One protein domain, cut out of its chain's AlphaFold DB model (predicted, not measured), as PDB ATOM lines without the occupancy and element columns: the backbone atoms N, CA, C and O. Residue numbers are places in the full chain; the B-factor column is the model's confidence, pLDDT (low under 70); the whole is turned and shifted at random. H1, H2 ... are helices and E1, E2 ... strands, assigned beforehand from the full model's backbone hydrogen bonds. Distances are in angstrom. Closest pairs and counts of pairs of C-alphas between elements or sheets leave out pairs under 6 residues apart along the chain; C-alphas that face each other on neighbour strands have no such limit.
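This is residues 9 to 139 of the 142 residues of an uncharacterized protein of Acidovorax soli (UniProt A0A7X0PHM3). One antiparallel sheet of seven strands, strongly twisted and curled like part of a barrel but left open, makes the body; the loop between E6 and E7, with the small helix H2, reaches to one end of the long axis, and the short helices H3 and H4 lie toward the other. H5 is on the chain after H4, and H1 stands beside the strands at the E3 end of the sheet. The printed part has 131 residues with five named helices and seven named strands, in the order E1 E2 H1 E3 E4 E5 E6 H2 E7 H3 H4 H5; the sheet runs E2 E1 E5 E6 E7 E4 E3, and the class is mixed, helices and strands. The whole is compact, with a radius of gyration of the C-alphas of 15.5 A, yet its outline is elongated, with spans of 51 by 29 by 25 A.

Find C-alpha 9 at (146.725, 176.693, 35.005); from there E1 runs over residues 9 to 12, and E2 over residues 15 to 19, 12.3 A long. Next come H1, residues 23 to 27, E3, residues 28 to 31, and E4, residues 36 to 40, 13.6 A from first to last C-alpha. E5 holds residues 49 to 53 and measures 11.9 A. Then look at C-alpha 58 at (156.944, 176.946, 34.153), where E6 begins; this longest strand, residues 58 to 67, covers 26.2 A. H2, residues 72 to 75, comes before E7, residues 82 to 87, which is 15.8 A long. H3 is residues 95 to 101, 9.9 A, and H4 residues 118 to 124, 10.0 A. H5, residues 133 to 136, ends with C-alpha 136 at (150.353, 183.017, 30.184).

Begin at the edge strand E2, which forms a hairpin with E1: N 10 and O 17 are 2.8 A apart, within hydrogen-bond range. E1 is the antiparallel neighbour of E5, with N 53 and O 9 at 2.8 A. E5 and E6 form a hairpin, with N 62 and O 50 at 2.8 A. The pairing of E6 is staggered: its residues 59 to 61 pair with E5 and its residues 62 to 67 with E7, where you find N 86 and O 63 at 2.8 A. E7 is the antiparallel neighbour of E4, with N 85 and O 37 at 2.8 A, and E4 forms a hairpin with the other edge strand, E3, with N 29 and O 38 at 2.8 A. H1 is on the sheet and stands at the sheet's level, with a height over the sheet of 3.1 A; its closest C-alphas to E4 are those of Ile 27 and Gly 40, 5.4 A apart. H3 is only just on the sheet, with 5 pairs of C-alphas within 10 A, and only grazes it with residues 98 to 101. H3 and H4 touch as a helical hairpin, at a steep tilt of 41 degrees, opposite ways; their closest C-alphas, Ala 95 and Leu 122, are 5.5 A apart. H2 and H4 are not on the sheet, and H5 is only just not on it, with 4 pairs of C-alphas within 10 A. In H1, H3 and H4 every O i to N i+4 pair is within hydrogen-bond range; H2 and H5 are too short for such a pair.

The two C-alphas farthest apart, those of Leu 76 and Pro 126, are 52.0 A apart, while those of Ile 9 and Tyr 139 are 8.6 A apart. The printed part has no cut. The one long link is that from H3 to H4, residues 102 to 117, of which residues 106 to 107 pair in parallel with residues 15 to 16 of E2. The mean pLDDT of the printed part is 80.1; look for values under 70 at residue 22, residues 25 to 26, residues 42 to 47 and residues 106 to 116.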
ATOM      1  N   ILE A   9     147.551 177.670  35.734       82.88
ATOM      2  CA  ILE A   9     146.725 176.693  35.005       82.88
ATOM      3  C   ILE A   9     147.002 175.327  35.625       82.88
ATOM      4  O   ILE A   9     148.154 174.916  35.709       82.88
ATOM      5  N   LEU A  10     145.975 174.609  36.061       83.69
ATOM      6  CA  LEU A  10     146.138 173.317  36.718       83.69
ATOM      7  C   LEU A  10     145.178 172.266  36.190       83.69
ATOM      8  O   LEU A  10     144.047 172.553  35.800       83.69
ATOM      9  N   SER A  11     145.644 171.024  36.225       82.94
ATOM     10  CA  SER A  11     144.804 169.858  35.981       82.94
ATOM     11  C   SER A  11     144.111 169.449  37.271       82.94
ATOM     12  O   SER A  11     144.776 169.203  38.265       82.94
ATOM     13  N   SER A  12     142.786 169.344  37.256       76.75
ATOM     14  CA  SER A  12     141.977 168.860  38.372       76.75
ATOM     15  C   SER A  12     141.008 167.784  37.898       76.75
ATOM     16  O   SER A  12     140.074 168.044  37.143       76.75
ATOM     17  N   HIS A  13     141.241 166.550  38.332       74.00
ATOM     18  CA  HIS A  13     140.588 165.327  37.863       74.00
ATOM     19  C   HIS A  13     140.801 165.138  36.358       74.00
ATOM     20  O   HIS A  13     141.859 164.703  35.916       74.00
ATOM     21  N   ARG A  14     139.796 165.505  35.566       70.38
ATOM     22  CA  ARG A  14     139.836 165.553  34.104       70.38
ATOM     23  C   ARG A  14     139.488 166.946  33.609       70.38
ATOM     24  O   ARG A  14     138.888 167.076  32.559       70.38
ATOM     25  N   ARG A  15     139.782 167.984  34.384       75.31
ATOM     26  CA  ARG A  15     139.487 169.371  34.032       75.31
ATOM     27  C   ARG A  15     140.730 170.223  34.059       75.31
ATOM     28  O   ARG A  15     141.658 169.922  34.801       75.31
ATOM     29  N   ILE A  16     140.726 171.277  33.258       78.88
ATOM     30  CA  ILE A  16     141.733 172.329  33.328       78.88
ATOM     31  C   ILE A  16     141.084 173.544  33.973       78.88
ATOM     32  O   ILE A  16     140.027 173.984  33.523       78.88
ATOM     33  N   ALA A  17     141.700 174.043  35.038       77.25
ATOM     34  CA  ALA A  17     141.254 175.221  35.763       77.25
ATOM     35  C   ALA A  17     142.334 176.298  35.707       77.25
ATOM     36  O   ALA A  17     143.523 175.997  35.808       77.25
ATOM     37  N   ILE A  18     141.908 177.549  35.566       76.94
ATOM     38  CA  ILE A  18     142.772 178.723  35.658       76.94
ATOM     39  C   ILE A  18     142.433 179.393  36.977       76.94
ATOM     40  O   ILE A  18     141.278 179.732  37.216       76.94
ATOM     41  N   THR A  19     143.413 179.528  37.859       74.94
ATOM     42  CA  THR A  19     143.162 179.907  39.245       74.94
ATOM     43  C   THR A  19     143.864 181.211  39.587       74.94
ATOM     44  O   THR A  19     145.084 181.280  39.399       74.94
ATOM     45  N   PRO A  20     143.139 182.220  40.108       70.75
ATOM     46  CA  PRO A  20     143.724 183.501  40.477       70.75
ATOM     47  C   PRO A  20     144.685 183.361  41.661       70.75
ATOM     48  O   PRO A  20     144.737 182.338  42.356       70.75
ATOM     49  N   GLN A  21     145.439 184.427  41.924       70.19
ATOM     50  CA  GLN A  21     146.248 184.521  43.134       70.19
ATOM     51  C   GLN A  21     145.371 184.327  44.382       70.19
ATOM     52  O   GLN A  21     144.270 184.862  44.472       70.19
ATOM     53  N   GLY A  22     145.850 183.525  45.335       66.88
ATOM     54  CA  GLY A  22     145.116 183.211  46.566       66.88
ATOM     55  C   GLY A  22     144.047 182.120  46.429       66.88
ATOM     56  O   GLY A  22     143.480 181.709  47.436       66.88
ATOM     57  N   TRP A  23     143.803 181.562  45.235       73.06
ATOM     58  CA  TRP A  23     142.878 180.425  45.084       73.06
ATOM     59  C   TRP A  23     143.276 179.232  45.961       73.06
ATOM     60  O   TRP A  23     142.439 178.623  46.630       73.06
ATOM     61  N   PHE A  24     144.580 178.949  46.034       70.88
ATOM     62  CA  PHE A  24     145.104 177.912  46.916       70.88
ATOM     63  C   PHE A  24     144.849 178.195  48.397       70.88
ATOM     64  O   PHE A  24     144.723 177.231  49.142       70.88
ATOM     65  N   ASP A  25     144.701 179.447  48.834       67.81
ATOM     66  CA  ASP A  25     144.408 179.761  50.240       67.81
ATOM     67  C   ASP A  25     142.989 179.322  50.629       67.81
ATOM     68  O   ASP A  25     142.741 178.923  51.769       67.81
ATOM     69  N   GLY A  26     142.061 179.326  49.665       67.38
ATOM     70  CA  GLY A  26     140.680 178.884  49.862       67.38
ATOM     71  C   GLY A  26     140.514 177.365  49.906       67.38
ATOM     72  O   GLY A  26     139.594 176.860  50.552       67.38
ATOM     73  N   ILE A  27     141.404 176.616  49.252       71.44
ATOM     74  CA  ILE A  27     141.253 175.161  49.115       71.44
ATOM     75  C   ILE A  27     142.388 174.351  49.739       71.44
ATOM     76  O   ILE A  27     142.254 173.144  49.916       71.44
ATOM     77  N   GLY A  28     143.518 174.956  50.078       77.19
ATOM     78  CA  GLY A  28     144.781 174.238  50.174       77.19
ATOM     79  C   GLY A  28     145.895 175.021  50.856       77.19
ATOM     80  O   GLY A  28     145.657 175.940  51.633       77.19
ATOM     81  N   ARG A  29     147.122 174.564  50.627       83.19
ATOM     82  CA  ARG A  29     148.361 175.229  51.005       83.19
ATOM     83  C   ARG A  29     149.456 174.788  50.043       83.19
ATOM     84  O   ARG A  29     149.740 173.598  49.936       83.19
ATOM     85  N   LEU A  30     150.087 175.754  49.394       81.62
ATOM     86  CA  LEU A  30     151.285 175.548  48.590       81.62
ATOM     87  C   LEU A  30     152.521 175.854  49.451       81.62
ATOM     88  O   LEU A  30     152.704 176.987  49.895       81.62
ATOM     89  N   ASP A  31     153.373 174.860  49.696       81.56
ATOM     90  CA  ASP A  31     154.672 175.040  50.346       81.56
ATOM     91  C   ASP A  31     155.794 174.939  49.309       81.56
ATOM     92  O   ASP A  31     156.384 173.883  49.070       81.56
ATOM     93  N   ALA A  32     156.107 176.079  48.692       72.56
ATOM     94  CA  ALA A  32     157.148 176.173  47.674       72.56
ATOM     95  C   ALA A  32     158.558 175.841  48.204       72.56
ATOM     96  O   ALA A  32     159.421 175.454  47.420       72.56
ATOM     97  N   LYS A  33     158.815 175.968  49.517       76.12
ATOM     98  CA  LYS A  33     160.128 175.630  50.100       76.12
ATOM     99  C   LYS A  33     160.315 174.124  50.213       76.12
ATOM    100  O   LYS A  33     161.430 173.635  50.063       76.12
ATOM    101  N   ARG A  34     159.230 173.409  50.509       79.75
ATOM    102  CA  ARG A  34     159.224 171.948  50.631       79.75
ATOM    103  C   ARG A  34     158.895 171.241  49.319       79.75
ATOM    104  O   ARG A  34     159.109 170.039  49.228       79.75
ATOM    105  N   GLY A  35     158.400 171.974  48.319       84.50
ATOM    106  CA  GLY A  35     157.884 171.384  47.086       84.50
ATOM    107  C   GLY A  35     156.658 170.523  47.368       84.50
ATOM    108  O   GLY A  35     156.523 169.439  46.809       84.50
ATOM    109  N   GLU A  36     155.793 170.965  48.279       88.12
ATOM    110  CA  GLU A  36     154.596 170.231  48.689       88.12
ATOM    111  C   GLU A  36     153.348 171.068  48.394       88.12
ATOM    112  O   GLU A  36     153.330 172.286  48.584       88.12
ATOM    113  N   LEU A  37     152.289 170.404  47.943       87.31
ATOM    114  CA  LEU A  37     150.976 170.995  47.729       87.31
ATOM    115  C   LEU A  37     149.935 170.173  48.485       87.31
ATOM    116  O   LEU A  37     149.753 168.988  48.215       87.31
ATOM    117  N   ASP A  38     149.246 170.814  49.422       87.75
ATOM    118  CA  ASP A  38     148.158 170.215  50.186       87.75
ATOM    119  C   ASP A  38     146.817 170.787  49.712       87.75
ATOM    120  O   ASP A  38     146.639 172.003  49.705       87.75
ATOM    121  N   ILE A  39     145.837 169.946  49.371       85.12
ATOM    122  CA  ILE A  39     144.521 170.399  48.880       85.12
ATOM    123  C   ILE A  39     143.385 169.684  49.593       85.12
ATOM    124  O   ILE A  39     143.452 168.490  49.865       85.12
ATOM    125  N   GLY A  40     142.334 170.428  49.920       79.31
ATOM    126  CA  GLY A  40     141.090 169.920  50.470       79.31
ATOM    127  C   GLY A  40     140.379 169.014  49.473       79.31
ATOM    128  O   GLY A  40     140.090 169.409  48.349       79.31
ATOM    129  N   ILE A  41     140.065 167.806  49.920       77.12
ATOM    130  CA  ILE A  41     139.325 166.820  49.147       77.12
ATOM    131  C   ILE A  41     137.892 167.326  48.967       77.12
ATOM    132  O   ILE A  41     137.261 167.795  49.923       77.12
ATOM    133  N   ASN A  42     137.377 167.248  47.741       66.31
ATOM    134  CA  ASN A  42     135.986 167.587  47.466       66.31
ATOM    135  C   ASN A  42     135.027 166.556  48.105       66.31
ATOM    136  O   ASN A  42     135.432 165.532  48.656       66.31
ATOM    137  N   HIS A  43     133.720 166.810  48.034       56.19
ATOM    138  CA  HIS A  43     132.702 165.918  48.609       56.19
ATOM    139  C   HIS A  43     132.681 164.509  47.980       56.19
ATOM    140  O   HIS A  43     132.109 163.594  48.566       56.19
ATOM    141  N   LEU A  44     133.323 164.333  46.821       55.72
ATOM    142  CA  LEU A  44     133.448 163.063  46.104       55.72
ATOM    143  C   LEU A  44     134.684 162.257  46.532       55.72
ATOM    144  O   LEU A  44     134.876 161.139  46.067       55.72
ATOM    145  N   GLY A  45     135.504 162.770  47.457       55.41
ATOM    146  CA  GLY A  45     136.641 162.021  47.989       55.41
ATOM    147  C   GLY A  45     137.883 162.044  47.095       55.41
ATOM    148  O   GLY A  45     138.824 161.294  47.353       55.41
ATOM    149  N   GLU A  46     137.911 162.900  46.080       55.28
ATOM    150  CA  GLU A  46     139.003 162.983  45.123       55.28
ATOM    151  C   GLU A  46     139.657 164.375  45.203       55.28
ATOM    152  O   GLU A  46     138.980 165.401  45.115       55.28
ATOM    153  N   GLY A  47     140.974 164.437  45.370       61.66
ATOM    154  CA  GLY A  47     141.786 165.460  44.724       61.66
ATOM    155  C   GLY A  47     142.436 164.793  43.515       61.66
ATOM    156  O   GLY A  47     142.953 163.683  43.592       61.66
ATOM    157  N   GLY A  48     142.291 165.403  42.347       73.31
ATOM    158  CA  GLY A  48     142.710 164.798  41.084       73.31
ATOM    159  C   GLY A  48     143.813 165.592  40.408       73.31
ATOM    160  O   GLY A  48     143.741 165.772  39.195       73.31
ATOM    161  N   LEU A  49     144.764 166.154  41.157       85.00
ATOM    162  CA  LEU A  49     145.788 166.989  40.534       85.00
ATOM    163  C   LEU A  49     146.907 166.159  39.902       85.00
ATOM    164  O   LEU A  49     147.447 165.258  40.540       85.00
ATOM    165  N   ALA A  50     147.300 166.511  38.675       87.81
ATOM    166  CA  ALA A  50     148.405 165.847  37.972       87.81
ATOM    167  C   ALA A  50     149.575 166.791  37.652       87.81
ATOM    168  O   ALA A  50     150.734 166.380  37.638       87.81
ATOM    169  N   TRP A  51     149.290 168.063  37.400       90.31
ATOM    170  CA  TRP A  51     150.269 169.076  37.024       90.31
ATOM    171  C   TRP A  51     149.700 170.487  37.173       90.31
ATOM    172  O   TRP A  51     148.478 170.678  37.164       90.31
ATOM    173  N   LEU A  52     150.598 171.466  37.256       89.69
ATOM    174  CA  LEU A  52     150.285 172.889  37.189       89.69
ATOM    175  C   LEU A  52     151.316 173.651  36.341       89.69
ATOM    176  O   LEU A  52     152.449 173.200  36.159       89.69
ATOM    177  N   LEU A  53     150.900 174.808  35.839       90.75
ATOM    178  CA  LEU A  53     151.694 175.822  35.154       90.75
ATOM    179  C   LEU A  53     151.580 177.128  35.921       90.75
ATOM    180  O   LEU A  53     150.468 177.516  36.275       90.75
ATOM    181  N   ASP A  54     152.704 177.786  36.173       89.06
ATOM    182  CA  ASP A  54     152.739 179.083  36.851       89.06
ATOM    183  C   ASP A  54     152.655 180.266  35.873       89.06
ATOM    184  O   ASP A  54     152.621 180.090  34.653       89.06
ATOM    185  N   ALA A  55     152.626 181.486  36.410       85.62
ATOM    186  CA  ALA A  55     152.513 182.717  35.630       85.62
ATOM    187  C   ALA A  55     153.651 182.930  34.612       85.62
ATOM    188  O   ALA A  55     153.479 183.680  33.653       85.62
ATOM    189  N   TRP A  56     154.798 182.273  34.796       88.94
ATOM    190  CA  TRP A  56     155.947 182.336  33.891       88.94
ATOM    191  C   TRP A  56     155.932 181.251  32.811       88.94
ATOM    192  O   TRP A  56     156.845 181.198  31.987       88.94
ATOM    193  N   GLY A  57     154.918 180.384  32.803       89.06
ATOM    194  CA  GLY A  57     154.846 179.234  31.905       89.06
ATOM    195  C   GLY A  57     155.712 178.062  32.368       89.06
ATOM    196  O   GLY A  57     155.959 177.130  31.602       89.06
ATOM    197  N   LEU A  58     156.184 178.070  33.620       92.19
ATOM    198  CA  LEU A  58     156.944 176.946  34.153       92.19
ATOM    199  C   LEU A  58     156.003 175.820  34.553       92.19
ATOM    200  O   LEU A  58     155.030 176.016  35.281       92.19
ATOM    201  N   PHE A  59     156.329 174.625  34.080       93.00
ATOM    202  CA  PHE A  59     155.575 173.413  34.326       93.00
ATOM    203  C   PHE A  59     156.082 172.679  35.560       93.00
ATOM    204  O   PHE A  59     157.290 172.495  35.751       93.00
ATOM    205  N   TYR A  60     155.130 172.166  36.333       91.88
ATOM    206  CA  TYR A  60     155.371 171.367  37.518       91.88
ATOM    207  C   TYR A  60     154.494 170.118  37.471       91.88
ATOM    208  O   TYR A  60     153.263 170.197  37.502       91.88
ATOM    209  N   ALA A  61     155.130 168.947  37.429       91.56
ATOM    210  CA  ALA A  61     154.431 167.684  37.624       91.56
ATOM    211  C   ALA A  61     154.093 167.500  39.107       91.56
ATOM    212  O   ALA A  61     154.909 167.810  39.981       91.56
ATOM    213  N   LEU A  62     152.910 166.958  39.381       90.38
ATOM    214  CA  LEU A  62     152.438 166.665  40.726       90.38
ATOM    215  C   LEU A  62     152.372 165.155  40.920       90.38
ATOM    216  O   LEU A  62     151.809 164.426  40.107       90.38
ATOM    217  N   THR A  63     152.952 164.678  42.016       90.12
ATOM    218  CA  THR A  63     152.894 163.267  42.403       90.12
ATOM    219  C   THR A  63     152.060 163.137  43.659       90.12
ATOM    220  O   THR A  63     152.429 163.673  44.704       90.12
ATOM    221  N   TRP A  64     150.942 162.422  43.571       88.62
ATOM    222  CA  TRP A  64     150.103 162.147  44.731       88.62
ATOM    223  C   TRP A  64     150.872 161.330  45.773       88.62
ATOM    224  O   TRP A  64     151.395 160.257  45.475       88.62
ATOM    225  N   GLN A  65     150.946 161.845  46.999       88.69
ATOM    226  CA  GLN A  65     151.613 161.178  48.123       88.69
ATOM    227  C   GLN A  65     150.632 160.474  49.060       88.69
ATOM    228  O   GLN A  65     151.040 159.647  49.872       88.69
ATOM    229  N   GLY A  66     149.345 160.809  48.972       86.31
ATOM    230  CA  GLY A  66     148.311 160.218  49.804       86.31
ATOM    231  C   GLY A  66     147.405 161.245  50.468       86.31
ATOM    232  O   GLY A  66     147.543 162.463  50.322       86.31
ATOM    233  N   ARG A  67     146.457 160.723  51.242       87.06
ATOM    234  CA  ARG A  67     145.559 161.524  52.076       87.06
ATOM    235  C   ARG A  67     146.210 161.789  53.423       87.06
ATOM    236  O   ARG A  67     146.749 160.878  54.048       87.06
ATOM    237  N   GLN A  68     146.095 163.019  53.902       85.25
ATOM    238  CA  GLN A  68     146.487 163.338  55.263       85.25
ATOM    239  C   GLN A  68     145.540 162.655  56.263       85.25
ATOM    240  O   GLN A  68     144.338 162.503  55.983       85.25
ATOM    241  N   PRO A  69     146.065 162.233  57.426       82.75
ATOM    242  CA  PRO A  69     145.251 161.671  58.490       82.75
ATOM    243  C   PRO A  69     144.210 162.686  58.962       82.75
ATOM    244  O   PRO A  69     144.455 163.893  58.992       82.75
ATOM    245  N   ARG A  70     143.029 162.182  59.331       80.69
ATOM    246  CA  ARG A  70     141.918 163.029  59.764       80.69
ATOM    247  C   ARG A  70     142.216 163.662  61.119       80.69
ATOM    248  O   ARG A  70     142.473 162.950  62.086       80.69
ATOM    249  N   SER A  71     142.121 164.983  61.200       81.00
ATOM    250  CA  SER A  71     142.141 165.702  62.474       81.00
ATOM    251  C   SER A  71     140.786 165.600  63.186       81.00
ATOM    252  O   SER A  71     139.765 165.289  62.569       81.00
ATOM    253  N   LEU A  72     140.745 165.901  64.488       80.31
ATOM    254  CA  LEU A  72     139.495 165.918  65.262       80.31
ATOM    255  C   LEU A  72     138.453 166.882  64.668       80.31
ATOM    256  O   LEU A  72     137.278 166.542  64.581       80.31
ATOM    257  N   GLY A  73     138.884 168.047  64.176       79.31
ATOM    258  CA  GLY A  73     137.995 168.989  63.488       79.31
ATOM    259  C   GLY A  73     137.415 168.428  62.186       79.31
ATOM    260  O   GLY A  73     136.279 168.733  61.841       79.31
ATOM    261  N   GLN A  74     138.153 167.570  61.477       79.50
ATOM    262  CA  GLN A  74     137.650 166.880  60.282       79.50
ATOM    263  C   GLN A  74     136.690 165.739  60.649       79.50
ATOM    264  O   GLN A  74     135.708 165.525  59.946       79.50
ATOM    265  N   TRP A  75     136.926 165.042  61.765       78.62
ATOM    266  CA  TRP A  75     135.998 164.033  62.298       78.62
ATOM    267  C   TRP A  75     134.645 164.622  62.703       78.62
ATOM    268  O   TRP A  75     133.618 163.983  62.501       78.62
ATOM    269  N   LEU A  76     134.643 165.852  63.219       81.12
ATOM    270  CA  LEU A  76     133.434 166.601  63.571       81.12
ATOM    271  C   LEU A  76     132.798 167.336  62.375       81.12
ATOM    272  O   LEU A  76     131.829 168.066  62.557       81.12
ATOM    273  N   GLY A  77     133.340 167.183  61.160       74.69
ATOM    274  CA  GLY A  77     132.809 167.819  59.948       74.69
ATOM    275  C   GLY A  77     133.059 169.329  59.841       74.69
ATOM    276  O   GLY A  77     132.500 169.976  58.962       74.69
ATOM    277  N   LEU A  78     133.911 169.901  60.696       80.69
ATOM    278  CA  LEU A  78     134.207 171.340  60.735       80.69
ATOM    279  C   LEU A  78     135.218 171.776  59.664       80.69
ATOM    280  O   LEU A  78     135.418 172.966  59.437       80.69
ATOM    281  N   SER A  79     135.904 170.826  59.028       76.81
ATOM    282  CA  SER A  79     136.871 171.096  57.961       76.81
ATOM    283  C   SER A  79     137.009 169.899  57.021       76.81
ATOM    284  O   SER A  79     136.727 168.760  57.399       76.81
ATOM    285  N   ARG A  80     137.446 170.146  55.780       77.88
ATOM    286  CA  ARG A  80     137.656 169.095  54.772       77.88
ATOM    287  C   ARG A  80     138.946 168.318  55.047       77.88
ATOM    288  O   ARG A  80     139.947 168.902  55.470       77.88
ATOM    289  N   GLN A  81     138.930 167.008  54.780       83.12
ATOM    290  CA  GLN A  81     140.149 166.192  54.712       83.12
ATOM    291  C   GLN A  81     141.044 166.705  53.577       83.12
ATOM    292  O   GLN A  81     140.540 167.299  52.629       83.12
ATOM    293  N   ARG A  82     142.362 166.503  53.675       85.31
ATOM    294  CA  ARG A  82     143.330 166.982  52.682       85.31
ATOM    295  C   ARG A  82     144.093 165.844  52.016       85.31
ATOM    296  O   ARG A  82     144.344 164.813  52.636       85.31
ATOM    297  N   GLU A  83     144.491 166.065  50.778       88.12
ATOM    298  CA  GLU A  83     145.487 165.292  50.045       88.12
ATOM    299  C   GLU A  83     146.791 166.057  49.946       88.12
ATOM    300  O   GLU A  83     146.785 167.287  49.959       88.12
ATOM    301  N   ARG A  84     147.890 165.311  49.834       89.00
ATOM    302  CA  ARG A  84     149.228 165.852  49.645       89.00
ATOM    303  C   ARG A  84     149.807 165.412  48.310       89.00
ATOM    304  O   ARG A  84     149.705 164.245  47.927       89.00
ATOM    305  N   TYR A  85     150.489 166.346  47.668       89.69
ATOM    306  CA  TYR A  85     151.218 166.162  46.428       89.69
ATOM    307  C   TYR A  85     152.656 166.646  46.594       89.69
ATOM    308  O   TYR A  85     152.896 167.706  47.170       89.69
ATOM    309  N   ALA A  86     153.606 165.888  46.056       90.88
ATOM    310  CA  ALA A  86     154.948 166.386  45.795       90.88
ATOM    311  C   ALA A  86     154.966 167.138  44.466       90.88
ATOM    312  O   ALA A  86     154.389 166.678  43.480       90.88
ATOM    313  N   ILE A  87     155.669 168.261  44.446       90.69
ATOM    314  CA  ILE A  87     155.866 169.116  43.283       90.69
ATOM    315  C   ILE A  87     157.261 168.831  42.733       90.69
ATOM    316  O   ILE A  87     158.264 169.003  43.428       90.69
ATOM    317  N   ALA A  88     157.332 168.379  41.483       91.19
ATOM    318  CA  ALA A  88     158.601 168.193  40.794       91.19
ATOM    319  C   ALA A  88     159.295 169.539  40.517       91.19
ATOM    320  O   ALA A  88     158.679 170.605  40.562       91.19
ATOM    321  N   ALA A  89     160.589 169.488  40.196       89.06
ATOM    322  CA  ALA A  89     161.332 170.678  39.802       89.06
ATOM    323  C   ALA A  89     160.706 171.342  38.563       89.06
ATOM    324  O   ALA A  89     160.291 170.657  37.625       89.06
ATOM    325  N   ALA A  90     160.682 172.677  38.573       91.12
ATOM    326  CA  ALA A  90     160.183 173.487  37.471       91.12
ATOM    327  C   ALA A  90     160.940 173.178  36.173       91.12
ATOM    328  O   ALA A  90     162.172 173.091  36.175       91.12
ATOM    329  N   ARG A  91     160.214 173.087  35.058       93.75
ATOM    330  CA  ARG A  91     160.814 172.998  33.723       93.75
ATOM    331  C   ARG A  91     159.990 173.756  32.682       93.75
ATOM    332  O   ARG A  91     158.784 173.900  32.864       93.75
ATOM    333  N   PRO A  92     160.599 174.176  31.565       94.31
ATOM    334  CA  PRO A  92     159.842 174.596  30.393       94.31
ATOM    335  C   PRO A  92     158.963 173.455  29.867       94.31
ATOM    336  O   PRO A  92     159.338 172.278  29.963       94.31
ATOM    337  N   ILE A  93     157.822 173.805  29.280       95.06
ATOM    338  CA  ILE A  93     156.958 172.884  28.536       95.06
ATOM    339  C   ILE A  93     156.654 173.463  27.157       95.06
ATOM    340  O   ILE A  93     156.536 174.676  26.998       95.06
ATOM    341  N   THR A  94     156.534 172.599  26.157       95.88
ATOM    342  CA  THR A  94     156.127 173.011  24.811       95.88
ATOM    343  C   THR A  94     154.611 172.961  24.651       95.88
ATOM    344  O   THR A  94     153.924 172.213  25.352       95.88
ATOM    345  N   ALA A  95     154.076 173.710  23.688       92.69
ATOM    346  CA  ALA A  95     152.658 173.669  23.345       92.69
ATOM    347  C   ALA A  95     152.203 172.244  22.978       92.69
ATOM    348  O   ALA A  95     151.146 171.791  23.416       92.69
ATOM    349  N   GLY A  96     153.031 171.495  22.242       93.06
ATOM    350  CA  GLY A  96     152.758 170.106  21.881       93.06
ATOM    351  C   GLY A  96     152.721 169.163  23.085       93.06
ATOM    352  O   GLY A  96     151.843 168.306  23.153       93.06
ATOM    353  N   GLU A  97     153.634 169.318  24.047       94.19
ATOM    354  CA  GLU A  97     153.604 168.543  25.296       94.19
ATOM    355  C   GLU A  97     152.362 168.858  26.131       94.19
ATOM    356  O   GLU A  97     151.693 167.940  26.607       94.19
ATOM    357  N   LEU A  98     152.026 170.141  26.279       91.31
ATOM    358  CA  LEU A  98     150.874 170.568  27.063       91.31
ATOM    359  C   LEU A  98     149.557 170.080  26.447       91.31
ATOM    360  O   LEU A  98     148.713 169.538  27.160       91.31
ATOM    361  N   LEU A  99     149.414 170.166  25.120       90.50
ATOM    362  CA  LEU A  99     148.261 169.616  24.402       90.50
ATOM    363  C   LEU A  99     148.092 168.115  24.648       90.50
ATOM    364  O   LEU A  99     146.971 167.662  24.869       90.50
ATOM    365  N   ARG A 100     149.194 167.353  24.661       91.00
ATOM    366  CA  ARG A 100     149.161 165.915  24.965       91.00
ATOM    367  C   ARG A 100     148.735 165.637  26.402       91.00
ATOM    368  O   ARG A 100     147.969 164.713  26.635       91.00
ATOM    369  N   LEU A 101     149.191 166.438  27.365       88.50
ATOM    370  CA  LEU A 101     148.759 166.316  28.763       88.50
ATOM    371  C   LEU A 101     147.279 166.666  28.959       88.50
ATOM    372  O   LEU A 101     146.661 166.176  29.899       88.50
ATOM    373  N   MET A 102     146.715 167.498  28.082       85.75
ATOM    374  CA  MET A 102     145.296 167.863  28.074       85.75
ATOM    375  C   MET A 102     144.414 166.858  27.306       85.75
ATOM    376  O   MET A 102     143.187 167.017  27.268       85.75
ATOM    377  N   GLU A 103     144.983 165.812  26.694       83.94
ATOM    378  CA  GLU A 103     144.206 164.746  26.053       83.94
ATOM    379  C   GLU A 103     143.323 164.039  27.096       83.94
ATOM    380  O   GLU A 103     143.795 163.537  28.112       83.94
ATOM    381  N   GLY A 104     142.006 164.016  26.868       71.19
ATOM    382  CA  GLY A 104     141.042 163.425  27.807       71.19
ATOM    383  C   GLY A 104     140.594 164.335  28.958       71.19
ATOM    384  O   GLY A 104     139.778 163.899  29.773       71.19
ATOM    385  N   TYR A 105     141.064 165.587  29.004       74.62
ATOM    386  CA  TYR A 105     140.564 166.615  29.918       74.62
ATOM    387  C   TYR A 105     139.435 167.428  29.258       74.62
ATOM    388  O   TYR A 105     139.560 167.861  28.112       74.62
ATOM    389  N   THR A 106     138.335 167.647  29.980       66.00
ATOM    390  CA  THR A 106     137.263 168.596  29.664       66.00
ATOM    391  C   THR A 106     137.567 169.959  30.272       66.00
ATOM    392  O   THR A 106     137.713 170.102  31.482       66.00
ATOM    393  N   GLU A 107     137.633 170.998  29.451       61.66
ATOM    394  CA  GLU A 107     137.778 172.368  29.943       61.66
ATOM    395  C   GLU A 107     136.465 172.788  30.620       61.66
ATOM    396  O   GLU A 107     135.405 172.790  29.997       61.66
ATOM    397  N   GLN A 108     136.510 173.072  31.923       56.69
ATOM    398  CA  GLN A 108     135.370 173.618  32.654       56.69
ATOM    399  C   GLN A 108     135.856 174.807  33.473       56.69
ATOM    400  O   GLN A 108     136.608 174.653  34.434       56.69
ATOM    401  N   ALA A 109     135.430 175.991  33.045       50.97
ATOM    402  CA  ALA A 109     135.700 177.252  33.708       50.97
ATOM    403  C   ALA A 109     134.736 177.420  34.888       50.97
ATOM    404  O   ALA A 109     133.610 177.883  34.714       50.97
ATOM    405  N   GLU A 110     135.155 177.046  36.092       46.00
ATOM    406  CA  GLU A 110     134.547 177.632  37.286       46.00
ATOM    407  C   GLU A 110     135.216 179.001  37.512       46.00
ATOM    408  O   GLU A 110     136.376 179.095  37.897       46.00
ATOM    409  N   GLU A 111     134.458 180.056  37.192       45.75
ATOM    410  CA  GLU A 111     134.575 181.428  37.726       45.75
ATOM    411  C   GLU A 111     135.592 182.431  37.135       45.75
ATOM    412  O   GLU A 111     135.667 183.546  37.651       45.75
ATOM    413  N   VAL A 112     136.293 182.161  36.021       44.28
ATOM    414  CA  VAL A 112     137.158 183.188  35.378       44.28
ATOM    415  C   VAL A 112     136.617 183.621  33.997       44.28
ATOM    416  O   VAL A 112     136.465 182.769  33.118       44.28
ATOM    417  N   PRO A 113     136.348 184.929  33.763       41.16
ATOM    418  CA  PRO A 113     135.621 185.454  32.591       41.16
ATOM    419  C   PRO A 113     136.358 185.369  31.241       41.16
ATOM    420  O   PRO A 113     135.797 185.750  30.215       41.16
ATOM    421  N   HIS A 114     137.587 184.849  31.206       45.56
ATOM    422  CA  HIS A 114     138.418 184.779  30.001       45.56
ATOM    423  C   HIS A 114     139.061 183.403  29.821       45.56
ATOM    424  O   HIS A 114     140.270 183.274  29.644       45.56
ATOM    425  N   THR A 115     138.244 182.350  29.813       48.78
ATOM    426  CA  THR A 115     138.628 181.095  29.152       48.78
ATOM    427  C   THR A 115     138.560 181.302  27.641       48.78
ATOM    428  O   THR A 115     137.680 180.798  26.951       48.78
ATOM    429  N   ALA A 116     139.491 182.100  27.111       53.81
ATOM    430  CA  ALA A 116     139.908 181.910  25.731       53.81
ATOM    431  C   ALA A 116     140.271 180.425  25.590       53.81
ATOM    432  O   ALA A 116     140.939 179.886  26.471       53.81
ATOM    433  N   ASP A 117     139.765 179.768  24.550       75.06
ATOM    434  CA  ASP A 117     139.992 178.360  24.216       75.06
ATOM    435  C   ASP A 117     141.481 177.998  24.383       75.06
ATOM    436  O   ASP A 117     142.294 178.277  23.501       75.06
ATOM    437  N   LEU A 118     141.872 177.456  25.549       80.00
ATOM    438  CA  LEU A 118     143.283 177.224  25.884       80.00
ATOM    439  C   LEU A 118     143.885 176.259  24.877       80.00
ATOM    440  O   LEU A 118     144.999 176.441  24.391       80.00
ATOM    441  N   ARG A 119     143.103 175.242  24.531       83.38
ATOM    442  CA  ARG A 119     143.444 174.282  23.499       83.38
ATOM    443  C   ARG A 119     143.576 174.948  22.135       83.38
ATOM    444  O   ARG A 119     144.561 174.670  21.460       83.38
ATOM    445  N   GLY A 120     142.653 175.818  21.742       82.81
ATOM    446  CA  GLY A 120     142.727 176.574  20.487       82.81
ATOM    447  C   GLY A 120     143.970 177.462  20.395       82.81
ATOM    448  O   GLY A 120     144.689 177.427  19.398       82.81
ATOM    449  N   GLU A 121     144.293 178.189  21.462       86.69
ATOM    450  CA  GLU A 121     145.489 179.037  21.550       86.69
ATOM    451  C   GLU A 121     146.783 178.212  21.500       86.69
ATOM    452  O   GLU A 121     147.726 178.579  20.801       86.69
ATOM    453  N   LEU A 122     146.826 177.056  22.172       87.81
ATOM    454  CA  LEU A 122     147.960 176.132  22.076       87.81
ATOM    455  C   LEU A 122     148.072 175.490  20.688       87.81
ATOM    456  O   LEU A 122     149.180 175.245  20.217       87.81
ATOM    457  N   GLN A 123     146.949 175.217  20.016       89.25
ATOM    458  CA  GLN A 123     146.922 174.670  18.655       89.25
ATOM    459  C   GLN A 123     147.383 175.680  17.598       89.25
ATOM    460  O   GLN A 123     147.883 175.267  16.552       89.25
ATOM    461  N   ALA A 124     147.230 176.980  17.864       90.00
ATOM    462  CA  ALA A 124     147.719 178.045  16.995       90.00
ATOM    463  C   ALA A 124     149.248 178.223  17.066       90.00
ATOM    464  O   ALA A 124     149.839 178.836  16.175       90.00
ATOM    465  N   LEU A 125     149.898 177.689  18.105       89.75
ATOM    466  CA  LEU A 125     151.348 177.723  18.256       89.75
ATOM    467  C   LEU A 125     152.032 176.554  17.524       89.75
ATOM    468  O   LEU A 125     151.477 175.453  17.428       89.75
ATOM    469  N   PRO A 126     153.284 176.736  17.060       94.06
ATOM    470  CA  PRO A 126     154.147 175.616  16.703       94.06
ATOM    471  C   PRO A 126     154.256 174.622  17.867       94.06
ATOM    472  O   PRO A 126     154.359 175.016  19.027       94.06
ATOM    473  N   ARG A 127     154.253 173.315  17.579       91.69
ATOM    474  CA  ARG A 127     154.238 172.271  18.627       91.69
ATOM    475  C   ARG A 127     155.468 172.294  19.535       91.69
ATOM    476  O   ARG A 127     155.390 171.827  20.665       91.69
ATOM    477  N   ASP A 128     156.587 172.787  19.032       94.75
ATOM    478  CA  ASP A 128     157.861 172.950  19.725       94.75
ATOM    479  C   ASP A 128     158.002 174.314  20.420       94.75
ATOM    480  O   ASP A 128     158.956 174.512  21.172       94.75
ATOM    481  N   ALA A 129     157.051 175.236  20.224       94.31
ATOM    482  CA  ALA A 129     157.051 176.519  20.909       94.31
ATOM    483  C   ALA A 129     156.903 176.310  22.419       94.31
ATOM    484  O   ALA A 129     156.018 175.583  22.878       94.31
ATOM    485  N   VAL A 130     157.778 176.954  23.188       94.56
ATOM    486  CA  VAL A 130     157.730 176.933  24.650       94.56
ATOM    487  C   VAL A 130     156.588 177.826  25.122       94.56
ATOM    488  O   VAL A 130     156.450 178.957  24.661       94.56
ATOM    489  N   VAL A 131     155.778 177.310  26.044       91.81
ATOM    490  CA  VAL A 131     154.779 178.105  26.760       91.81
ATOM    491  C   VAL A 131     155.517 178.991  27.758       91.81
ATOM    492  O   VAL A 131     156.227 178.488  28.626       91.81
ATOM    493  N   ASP A 132     155.371 180.302  27.612       90.62
ATOM    494  CA  ASP A 132     156.115 181.300  28.372       90.62
ATOM    495  C   ASP A 132     155.189 182.319  29.051       90.62
ATOM    496  O   ASP A 132     153.961 182.268  28.940       90.62
ATOM    497  N   GLU A 133     155.783 183.274  29.765       88.81
ATOM    498  CA  GLU A 133     155.049 184.346  30.440       88.81
ATOM    499  C   GLU A 133     154.148 185.142  29.477       88.81
ATOM    500  O   GLU A 133     153.037 185.526  29.841       88.81
ATOM    501  N   ALA A 134     154.595 185.385  28.239       87.94
ATOM    502  CA  ALA A 134     153.827 186.157  27.265       87.94
ATOM    503  C   ALA A 134     152.544 185.424  26.860       87.94
ATOM    504  O   ALA A 134     151.483 186.049  26.760       87.94
ATOM    505  N   PHE A 135     152.619 184.104  26.685       87.88
ATOM    506  CA  PHE A 135     151.441 183.265  26.508       87.88
ATOM    507  C   PHE A 135     150.539 183.299  27.746       87.88
ATOM    508  O   PHE A 135     149.338 183.549  27.627       87.88
ATOM    509  N   MET A 136     151.116 183.099  28.937       85.44
ATOM    510  CA  MET A 136     150.353 183.017  30.184       85.44
ATOM    511  C   MET A 136     149.566 184.296  30.469       85.44
ATOM    512  O   MET A 136     148.403 184.201  30.850       85.44
ATOM    513  N   ARG A 137     150.128 185.487  30.206       80.81
ATOM    514  CA  ARG A 137     149.471 186.795  30.423       80.81
ATOM    515  C   ARG A 137     148.077 186.919  29.798       80.81
ATOM    516  O   ARG A 137     147.248 187.638  30.349       80.81
ATOM    517  N   LYS A 138     147.785 186.196  28.709       78.62
ATOM    518  CA  LYS A 138     146.440 186.139  28.101       78.62
ATOM    519  C   LYS A 138     145.371 185.614  29.069       78.62
ATOM    520  O   LYS A 138     144.216 186.015  28.984       78.62
ATOM    521  N   TYR A 139     145.769 184.739  29.988       72.88
ATOM    522  CA  TYR A 139     144.900 184.061  30.950       72.88
ATOM    523  C   TYR A 139     144.926 184.685  32.341       72.88
ATOM    524  O   TYR A 139     144.011 184.462  33.129       72.88
TER     525      TYR A 139